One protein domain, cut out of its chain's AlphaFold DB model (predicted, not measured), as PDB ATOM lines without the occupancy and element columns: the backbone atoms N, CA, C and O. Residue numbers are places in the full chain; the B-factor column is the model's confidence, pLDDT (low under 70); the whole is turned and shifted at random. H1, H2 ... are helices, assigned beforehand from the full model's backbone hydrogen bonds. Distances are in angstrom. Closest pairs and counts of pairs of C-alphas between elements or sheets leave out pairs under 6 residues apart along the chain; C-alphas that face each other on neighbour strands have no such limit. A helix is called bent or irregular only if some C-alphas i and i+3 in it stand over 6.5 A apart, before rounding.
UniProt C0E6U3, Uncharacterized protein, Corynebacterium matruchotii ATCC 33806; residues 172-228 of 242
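AT A GLANCE: This is residues 172 to 228 of the 242 residues of an uncharacterized protein of Corynebacterium matruchotii ATCC 33806 (UniProt C0E6U3). Two helices, H1 and H2, lie side by side as a hairpin, and a third helix, H3, crosses over one side of it, packed on H2 and reaching over to H1. The long loop of residues 204 to 216 makes one end of the elongated outline, and the tight turn between H1 and H2 lies at the other. The printed part has 57 residues with three named helices, in the order H1, H2, H3, and no named strand; the class is all helix, with 37 residues in the helices. The whole is compact, with a radius of gyration of the C-alphas of 10.4 A, and the C-alphas span 31 by 20 by 18 A.

IN THESE COORDINATES: Start at Asp 172 and go on to C-alpha 174 at (-18.584, -25.995, 7.560), where H1 begins; it takes in residues 174 to 186 and is 18.5 A long from first to last C-alpha. After a link of 4 residues, find C-alpha 191 at (-31.267, -36.667, 13.123), the first of H2, which takes in residues 191 to 203 and is 19.2 A long from first to last C-alpha. H2 is irregular: C-alphas 200 and 203 are 7.4 A apart. After residues 204 to 216, H3 takes in residues 217 to 227, 15.2 A from first to last C-alpha, and ends with C-alpha 227 at (-23.858, -22.378, 15.211).

HOW THE PARTS SIT: Look first at Ala 181 and Ile 194, whose C-alphas, 6.1 A apart, are the closest of H1 and H2. These two helices touch and form a helical hairpin, with a shallow tilt of 10 degrees, opposite ways. Next look at Glu 199 and Gly 217, whose C-alphas, 3.9 A apart, are the closest of H2 and H3. H2 and H3 touch, with 19 pairs of C-alphas within 8 A, and are about perpendicular at 88 degrees. H1 and H3 are close but not clearly touching: their closest C-alphas, those of Ile 178 and Phe 224, are 6.1 A apart, and their lines are about perpendicular at 78 degrees. In H1 and H3 every O i to N i+4 pair is within hydrogen-bond range; in H2, 5 of 9 are.

THE WHOLE: The two C-alphas farthest apart are those of Arg 187 and Thr 210, at 31.3 A, while the C-alphas of Asp 172 and Arg 228 are 18.3 A apart. The printed part has no cut. The link from H1 to H2 is tight, with 4 residues; the link from H2 to H3 is long, with 13 residues, whose C-alphas lie 9 to 16 A from the mean of the C-alphas. The mean pLDDT of the printed part is 92.5, and residue 172 is the one printed residue under 70 in this model.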
ATOM      1  N   ASP A 172     -15.037 -29.566   2.822       65.75
ATOM      2  CA  ASP A 172     -14.583 -28.303   2.219       65.75
ATOM      3  C   ASP A 172     -15.066 -27.037   2.965       65.75
ATOM      4  O   ASP A 172     -14.278 -26.141   3.257       65.75
ATOM      5  N   ASP A 173     -16.343 -26.975   3.370       82.31
ATOM      6  CA  ASP A 173     -16.912 -25.811   4.072       82.31
ATOM      7  C   ASP A 173     -17.911 -26.244   5.167       82.31
ATOM      8  O   ASP A 173     -18.865 -26.993   4.918       82.31
ATOM      9  N   ARG A 174     -17.706 -25.746   6.399       86.75
ATOM     10  CA  ARG A 174     -18.584 -25.995   7.560       86.75
ATOM     11  C   ARG A 174     -20.023 -25.563   7.278       86.75
ATOM     12  O   ARG A 174     -20.957 -26.264   7.661       86.75
ATOM     13  N   ILE A 175     -20.218 -24.428   6.610       87.75
ATOM     14  CA  ILE A 175     -21.546 -23.894   6.293       87.75
ATOM     15  C   ILE A 175     -22.259 -24.793   5.284       87.75
ATOM     16  O   ILE A 175     -23.432 -25.106   5.485       87.75
ATOM     17  N   ASP A 176     -21.555 -25.271   4.253       87.75
ATOM     18  CA  ASP A 176     -22.121 -26.206   3.272       87.75
ATOM     19  C   ASP A 176     -22.537 -27.536   3.938       87.75
ATOM     20  O   ASP A 176     -23.604 -28.075   3.628       87.75
ATOM     21  N   ALA A 177     -21.761 -28.034   4.908       90.19
ATOM     22  CA  ALA A 177     -22.112 -29.219   5.698       90.19
ATOM     23  C   ALA A 177     -23.362 -29.012   6.572       90.19
ATOM     24  O   ALA A 177     -24.271 -29.850   6.579       90.19
ATOM     25  N   ILE A 178     -23.457 -27.876   7.269       92.38
ATOM     26  CA  ILE A 178     -24.646 -27.523   8.062       92.38
ATOM     27  C   ILE A 178     -25.871 -27.394   7.146       92.38
ATOM     28  O   ILE A 178     -26.941 -27.928   7.450       92.38
ATOM     29  N   ASP A 179     -25.734 -26.701   6.013       91.56
ATOM     30  CA  ASP A 179     -26.817 -26.532   5.044       91.56
ATOM     31  C   ASP A 179     -27.273 -27.879   4.471       91.56
ATOM     32  O   ASP A 179     -28.477 -28.093   4.325       91.56
ATOM     33  N   MET A 180     -26.358 -28.812   4.192       92.88
ATOM     34  CA  MET A 180     -26.698 -30.170   3.756       92.88
ATOM     35  C   MET A 180     -27.485 -30.935   4.830       92.88
ATOM     36  O   MET A 180     -28.543 -31.503   4.536       92.88
ATOM     37  N   ALA A 181     -27.025 -30.903   6.083       94.50
ATOM     38  CA  ALA A 181     -27.706 -31.542   7.209       94.50
ATOM     39  C   ALA A 181     -29.136 -31.004   7.394       94.50
ATOM     40  O   ALA A 181     -30.090 -31.771   7.545       94.50
ATOM     41  N   TYR A 182     -29.322 -29.687   7.318       95.25
ATOM     42  CA  TYR A 182     -30.637 -29.062   7.509       95.25
ATOM     43  C   TYR A 182     -31.551 -29.270   6.308       95.25
ATOM     44  O   TYR A 182     -32.744 -29.531   6.464       95.25
ATOM     45  N   GLN A 183     -30.999 -29.266   5.098       94.44
ATOM     46  CA  GLN A 183     -31.715 -29.679   3.896       94.44
ATOM     47  C   GLN A 183     -32.222 -31.121   3.970       94.44
ATOM     48  O   GLN A 183     -33.316 -31.399   3.469       94.44
ATOM     49  N   ALA A 184     -31.449 -32.031   4.563       96.62
ATOM     50  CA  ALA A 184     -31.882 -33.400   4.807       96.62
ATOM     51  C   ALA A 184     -33.011 -33.440   5.847       96.62
ATOM     52  O   ALA A 184     -34.054 -34.046   5.600       96.62
ATOM     53  N   TYR A 185     -32.870 -32.716   6.958       97.19
ATOM     54  CA  TYR A 185     -33.924 -32.616   7.969       97.19
ATOM     55  C   TYR A 185     -35.259 -32.135   7.372       97.19
ATOM     56  O   TYR A 185     -36.288 -32.791   7.537       97.19
ATOM     57  N   HIS A 186     -35.236 -31.064   6.571       95.88
ATOM     58  CA  HIS A 186     -36.427 -30.528   5.892       95.88
ATOM     59  C   HIS A 186     -37.024 -31.472   4.840       95.88
ATOM     60  O   HIS A 186     -38.197 -31.356   4.491       95.88
ATOM     61  N   ARG A 187     -36.237 -32.434   4.346       96.12
ATOM     62  CA  ARG A 187     -36.691 -33.516   3.457       96.12
ATOM     63  C   ARG A 187     -37.171 -34.760   4.217       96.12
ATOM     64  O   ARG A 187     -37.591 -35.721   3.577       96.12
ATOM     65  N   GLY A 188     -37.165 -34.735   5.552       97.50
ATOM     66  CA  GLY A 188     -37.742 -35.771   6.411       97.50
ATOM     67  C   GLY A 188     -36.769 -36.842   6.907       97.50
ATOM     68  O   GLY A 188     -37.227 -37.833   7.474       97.50
ATOM     69  N   TYR A 189     -35.456 -36.671   6.716       98.06
ATOM     70  CA  TYR A 189     -34.458 -37.575   7.301       98.06
ATOM     71  C   TYR A 189     -34.357 -37.372   8.816       98.06
ATOM     72  O   TYR A 189     -34.510 -36.257   9.320       98.06
ATOM     73  N   SER A 190     -34.104 -38.454   9.554       98.31
ATOM     74  CA  SER A 190     -33.963 -38.374  11.006       98.31
ATOM     75  C   SER A 190     -32.618 -37.759  11.399       98.31
ATOM     76  O   SER A 190     -31.626 -37.894  10.684       98.31
ATOM     77  N   TRP A 191     -32.546 -37.136  12.578       98.06
ATOM     78  CA  TRP A 191     -31.267 -36.667  13.123       98.06
ATOM     79  C   TRP A 191     -30.269 -37.805  13.368       98.06
ATOM     80  O   TRP A 191     -29.071 -37.560  13.376       98.06
ATOM     81  N   GLU A 192     -30.734 -39.045  13.543       98.44
ATOM     82  CA  GLU A 192     -29.851 -40.209  13.642       98.44
ATOM     83  C   GLU A 192     -29.200 -40.538  12.295       98.44
ATOM     84  O   GLU A 192     -27.984 -40.722  12.237       98.44
ATOM     85  N   ASP A 193     -29.979 -40.524  11.211       98.38
ATOM     86  CA  ASP A 193     -29.449 -40.713   9.859       98.38
ATOM     87  C   ASP A 193     -28.487 -39.581   9.488       98.38
ATOM     88  O   ASP A 193     -27.407 -39.830   8.961       98.38
ATOM     89  N   ILE A 194     -28.853 -38.335   9.800       98.06
ATOM     90  CA  ILE A 194     -28.019 -37.157   9.528       98.06
ATOM     91  C   ILE A 194     -26.729 -37.203  10.357       98.06
ATOM     92  O   ILE A 194     -25.655 -36.956   9.823       98.06
ATOM     93  N   ALA A 195     -26.792 -37.580  11.639       97.94
ATOM     94  CA  ALA A 195     -25.591 -37.780  12.451       97.94
ATOM     95  C   ALA A 195     -24.653 -38.800  11.794       97.94
ATOM     96  O   ALA A 195     -23.446 -38.581  11.700       97.94
ATOM     97  N   TRP A 196     -25.206 -39.906  11.290       98.00
ATOM     98  CA  TRP A 196     -24.415 -40.899  10.575       98.00
ATOM     99  C   TRP A 196     -23.785 -40.330   9.297       98.00
ATOM    100  O   TRP A 196     -22.642 -40.669   9.002       98.00
ATOM    101  N   THR A 197     -24.456 -39.460   8.538       95.81
ATOM    102  CA  THR A 197     -23.855 -38.896   7.316       95.81
ATOM    103  C   THR A 197     -22.742 -37.895   7.604       95.81
ATOM    104  O   THR A 197     -21.772 -37.883   6.853       95.81
ATOM    105  N   ILE A 198     -22.829 -37.106   8.675       94.88
ATOM    106  CA  ILE A 198     -21.818 -36.080   8.989       94.88
ATOM    107  C   ILE A 198     -20.630 -36.607   9.799       94.88
ATOM    108  O   ILE A 198     -19.606 -35.940   9.888       94.88
ATOM    109  N   GLU A 199     -20.730 -37.801  10.391       95.44
ATOM    110  CA  GLU A 199     -19.673 -38.359  11.244       95.44
ATOM    111  C   GLU A 199     -18.258 -38.389  10.626       95.44
ATOM    112  O   GLU A 199     -17.314 -38.170  11.386       95.44
ATOM    113  N   PRO A 200     -18.045 -38.623   9.310       92.19
ATOM    114  CA  PRO A 200     -16.709 -38.527   8.716       92.19
ATOM    115  C   PRO A 200     -16.030 -37.168   8.920       92.19
ATOM    116  O   PRO A 200     -14.811 -37.108   9.022       92.19
ATOM    117  N   ALA A 201     -16.816 -36.096   9.041       91.00
ATOM    118  CA  ALA A 201     -16.327 -34.736   9.217       91.00
ATOM    119  C   ALA A 201     -16.004 -34.376  10.677       91.00
ATOM    120  O   ALA A 201     -15.597 -33.252  10.965       91.00
ATOM    121  N   LYS A 202     -16.186 -35.302  11.629       91.38
ATOM    122  CA  LYS A 202     -16.020 -35.015  13.062       91.38
ATOM    123  C   LYS A 202     -14.632 -34.512  13.440       91.38
ATOM    124  O   LYS A 202     -14.523 -33.819  14.435       91.38
ATOM    125  N   ASP A 203     -13.596 -34.849  12.674       89.31
ATOM    126  CA  ASP A 203     -12.212 -34.444  12.950       89.31
ATOM    127  C   ASP A 203     -11.853 -33.086  12.309       89.31
ATOM    128  O   ASP A 203     -10.739 -32.595  12.479       89.31
ATOM    129  N   LEU A 204     -12.788 -32.466  11.576       88.00
ATOM    130  CA  LEU A 204     -12.560 -31.220  10.835       88.00
ATOM    131  C   LEU A 204     -12.913 -29.967  11.631       88.00
ATOM    132  O   LEU A 204     -12.286 -28.923  11.452       88.00
ATOM    133  N   TRP A 205     -13.912 -30.060  12.509       87.56
ATOM    134  CA  TRP A 205     -14.453 -28.910  13.226       87.56
ATOM    135  C   TRP A 205     -14.520 -29.176  14.721       87.56
ATOM    136  O   TRP A 205     -14.817 -30.286  15.161       87.56
ATOM    137  N   VAL A 206     -14.256 -28.130  15.494       89.06
ATOM    138  CA  VAL A 206     -14.365 -28.124  16.951       89.06
ATOM    139  C   VAL A 206     -15.507 -27.214  17.371       89.06
ATOM    140  O   VAL A 206     -15.946 -26.355  16.608       89.06
ATOM    141  N   ASP A 207     -15.978 -27.404  18.593       86.12
ATOM    142  CA  ASP A 207     -16.873 -26.454  19.242       86.12
ATOM    143  C   ASP A 207     -16.129 -25.128  19.486       86.12
ATOM    144  O   ASP A 207     -15.100 -25.116  20.164       86.12
ATOM    145  N   ASP A 208     -16.618 -24.021  18.921       84.44
ATOM    146  CA  ASP A 208     -15.911 -22.729  18.941       84.44
ATOM    147  C   ASP A 208     -15.808 -22.125  20.359       84.44
ATOM    148  O   ASP A 208     -14.853 -21.405  20.664       84.44
ATOM    149  N   ASP A 209     -16.751 -22.451  21.248       84.19
ATOM    150  CA  ASP A 209     -16.802 -21.927  22.619       84.19
ATOM    151  C   ASP A 209     -15.863 -22.682  23.573       84.19
ATOM    152  O   ASP A 209     -15.241 -22.091  24.464       84.19
ATOM    153  N   THR A 210     -15.766 -24.003  23.425       87.06
ATOM    154  CA  THR A 210     -15.046 -24.891  24.350       87.06
ATOM    155  C   THR A 210     -13.751 -25.453  23.766       87.06
ATOM    156  O   THR A 210     -12.903 -25.937  24.519       87.06
ATOM    157  N   GLY A 211     -13.584 -25.403  22.443       88.06
ATOM    158  CA  GLY A 211     -12.492 -26.042  21.707       88.06
ATOM    159  C   GLY A 211     -12.568 -27.571  21.696       88.06
ATOM    160  O   GLY A 211     -11.560 -28.229  21.430       88.06
ATOM    161  N   THR A 212     -13.715 -28.158  22.046       89.81
ATOM    162  CA  THR A 212     -13.866 -29.615  22.163       89.81
ATOM    163  C   THR A 212     -14.054 -30.254  20.789       89.81
ATOM    164  O   THR A 212     -14.900 -29.822  20.009       89.81
ATOM    165  N   GLN A 213     -13.292 -31.315  20.509       93.31
ATOM    166  CA  GLN A 213     -13.468 -32.133  19.308       93.31
ATOM    167  C   GLN A 213     -14.655 -33.094  19.490       93.31
ATOM    168  O   GLN A 213     -14.658 -33.841  20.479       93.31
ATOM    169  N   PRO A 214     -15.622 -33.147  18.558       94.62
ATOM    170  CA  PRO A 214     -16.680 -34.144  18.604       94.62
ATOM    171  C   PRO A 214     -16.118 -35.541  18.311       94.62
ATOM    172  O   PRO A 214     -15.275 -35.747  17.441       94.62
ATOM    173  N   THR A 215     -16.602 -36.546  19.034       95.50
ATOM    174  CA  THR A 215     -16.145 -37.940  18.912       95.50
ATOM    175  C   THR A 215     -16.973 -38.765  17.925       95.50
ATOM    176  O   THR A 215     -16.546 -39.841  17.484       95.50
ATOM    177  N   ASN A 216     -18.154 -38.264  17.561       96.06
ATOM    178  CA  ASN A 216     -19.140 -38.908  16.698       96.06
ATOM    179  C   ASN A 216     -20.057 -37.859  16.044       96.06
ATOM    180  O   ASN A 216     -20.034 -36.683  16.409       96.06
ATOM    181  N   GLY A 217     -20.897 -38.287  15.099       95.94
ATOM    182  CA  GLY A 217     -21.779 -37.371  14.371       95.94
ATOM    183  C   GLY A 217     -22.875 -36.705  15.211       95.94
ATOM    184  O   GLY A 217     -23.357 -35.643  14.836       95.94
ATOM    185  N   LYS A 218     -23.272 -37.274  16.360       97.38
ATOM    186  CA  LYS A 218     -24.273 -36.641  17.244       97.38
ATOM    187  C   LYS A 218     -23.683 -35.428  17.956       97.38
ATOM    188  O   LYS A 218     -24.315 -34.384  17.987       97.38
ATOM    189  N   GLU A 219     -22.457 -35.554  18.453       96.38
ATOM    190  CA  GLU A 219     -21.730 -34.423  19.044       96.38
ATOM    191  C   GLU A 219     -21.413 -33.353  17.991       96.38
ATOM    192  O   GLU A 219     -21.459 -32.163  18.288       96.38
ATOM    193  N   LEU A 220     -21.161 -33.751  16.737       95.44
ATOM    194  CA  LEU A 220     -20.998 -32.786  15.651       95.44
ATOM    195  C   LEU A 220     -22.313 -32.055  15.311       95.44
ATOM    196  O   LEU A 220     -22.290 -30.858  15.030       95.44
ATOM    197  N   LEU A 221     -23.466 -32.730  15.385       96.06
ATOM    198  CA  LEU A 221     -24.771 -32.073  15.245       96.06
ATOM    199  C   LEU A 221     -25.012 -31.029  16.340       96.06
ATOM    200  O   LEU A 221     -25.577 -29.979  16.046       96.06
ATOM    201  N   ASP A 222     -24.582 -31.288  17.576       95.00
ATOM    202  CA  ASP A 222     -24.716 -30.312  18.662       95.00
ATOM    203  C   ASP A 222     -23.950 -29.017  18.343       95.00
ATOM    204  O   ASP A 222     -24.488 -27.924  18.545       95.00
ATOM    205  N   ILE A 223     -22.758 -29.128  17.744       93.69
ATOM    206  CA  ILE A 223     -21.989 -27.978  17.237       93.69
ATOM    207  C   ILE A 223     -22.768 -27.254  16.129       93.69
ATOM    208  O   ILE A 223     -22.868 -26.029  16.140       93.69
ATOM    209  N   PHE A 224     -23.376 -27.990  15.194       93.94
ATOM    210  CA  PHE A 224     -24.181 -27.387  14.123       93.94
ATOM    211  C   PHE A 224     -25.379 -26.608  14.685       93.94
ATOM    212  O   PHE A 224     -25.665 -25.495  14.235       93.94
ATOM    213  N   PHE A 225     -26.066 -27.156  15.693       94.81
ATOM    214  CA  PHE A 225     -27.194 -26.493  16.350       94.81
ATOM    215  C   PHE A 225     -26.778 -25.253  17.138       94.81
ATOM    216  O   PHE A 225     -27.547 -24.288  17.181       94.81
ATOM    217  N   ALA A 226     -25.594 -25.279  17.754       91.38
ATOM    218  CA  ALA A 226     -25.024 -24.125  18.440       91.38
ATOM    219  C   ALA A 226     -24.696 -22.994  17.453       91.38
ATOM    220  O   ALA A 226     -25.008 -21.837  17.734       91.38
ATOM    221  N   GLU A 227     -24.157 -23.336  16.280       89.69
ATOM    222  CA  GLU A 227     -23.858 -22.378  15.211       89.69
ATOM    223  C   GLU A 227     -25.136 -21.723  14.671       89.69
ATOM    224  O   GLU A 227     -25.221 -20.501  14.515       89.69
ATOM    225  N   ARG A 228     -26.156 -22.531  14.350       88.81
ATOM    226  CA  ARG A 228     -27.379 -22.024  13.720       88.81
ATOM    227  C   ARG A 228     -28.566 -22.968  13.881       88.81
ATOM    228  O   ARG A 228     -28.446 -24.173  13.713       88.81
TER     229      ARG A 228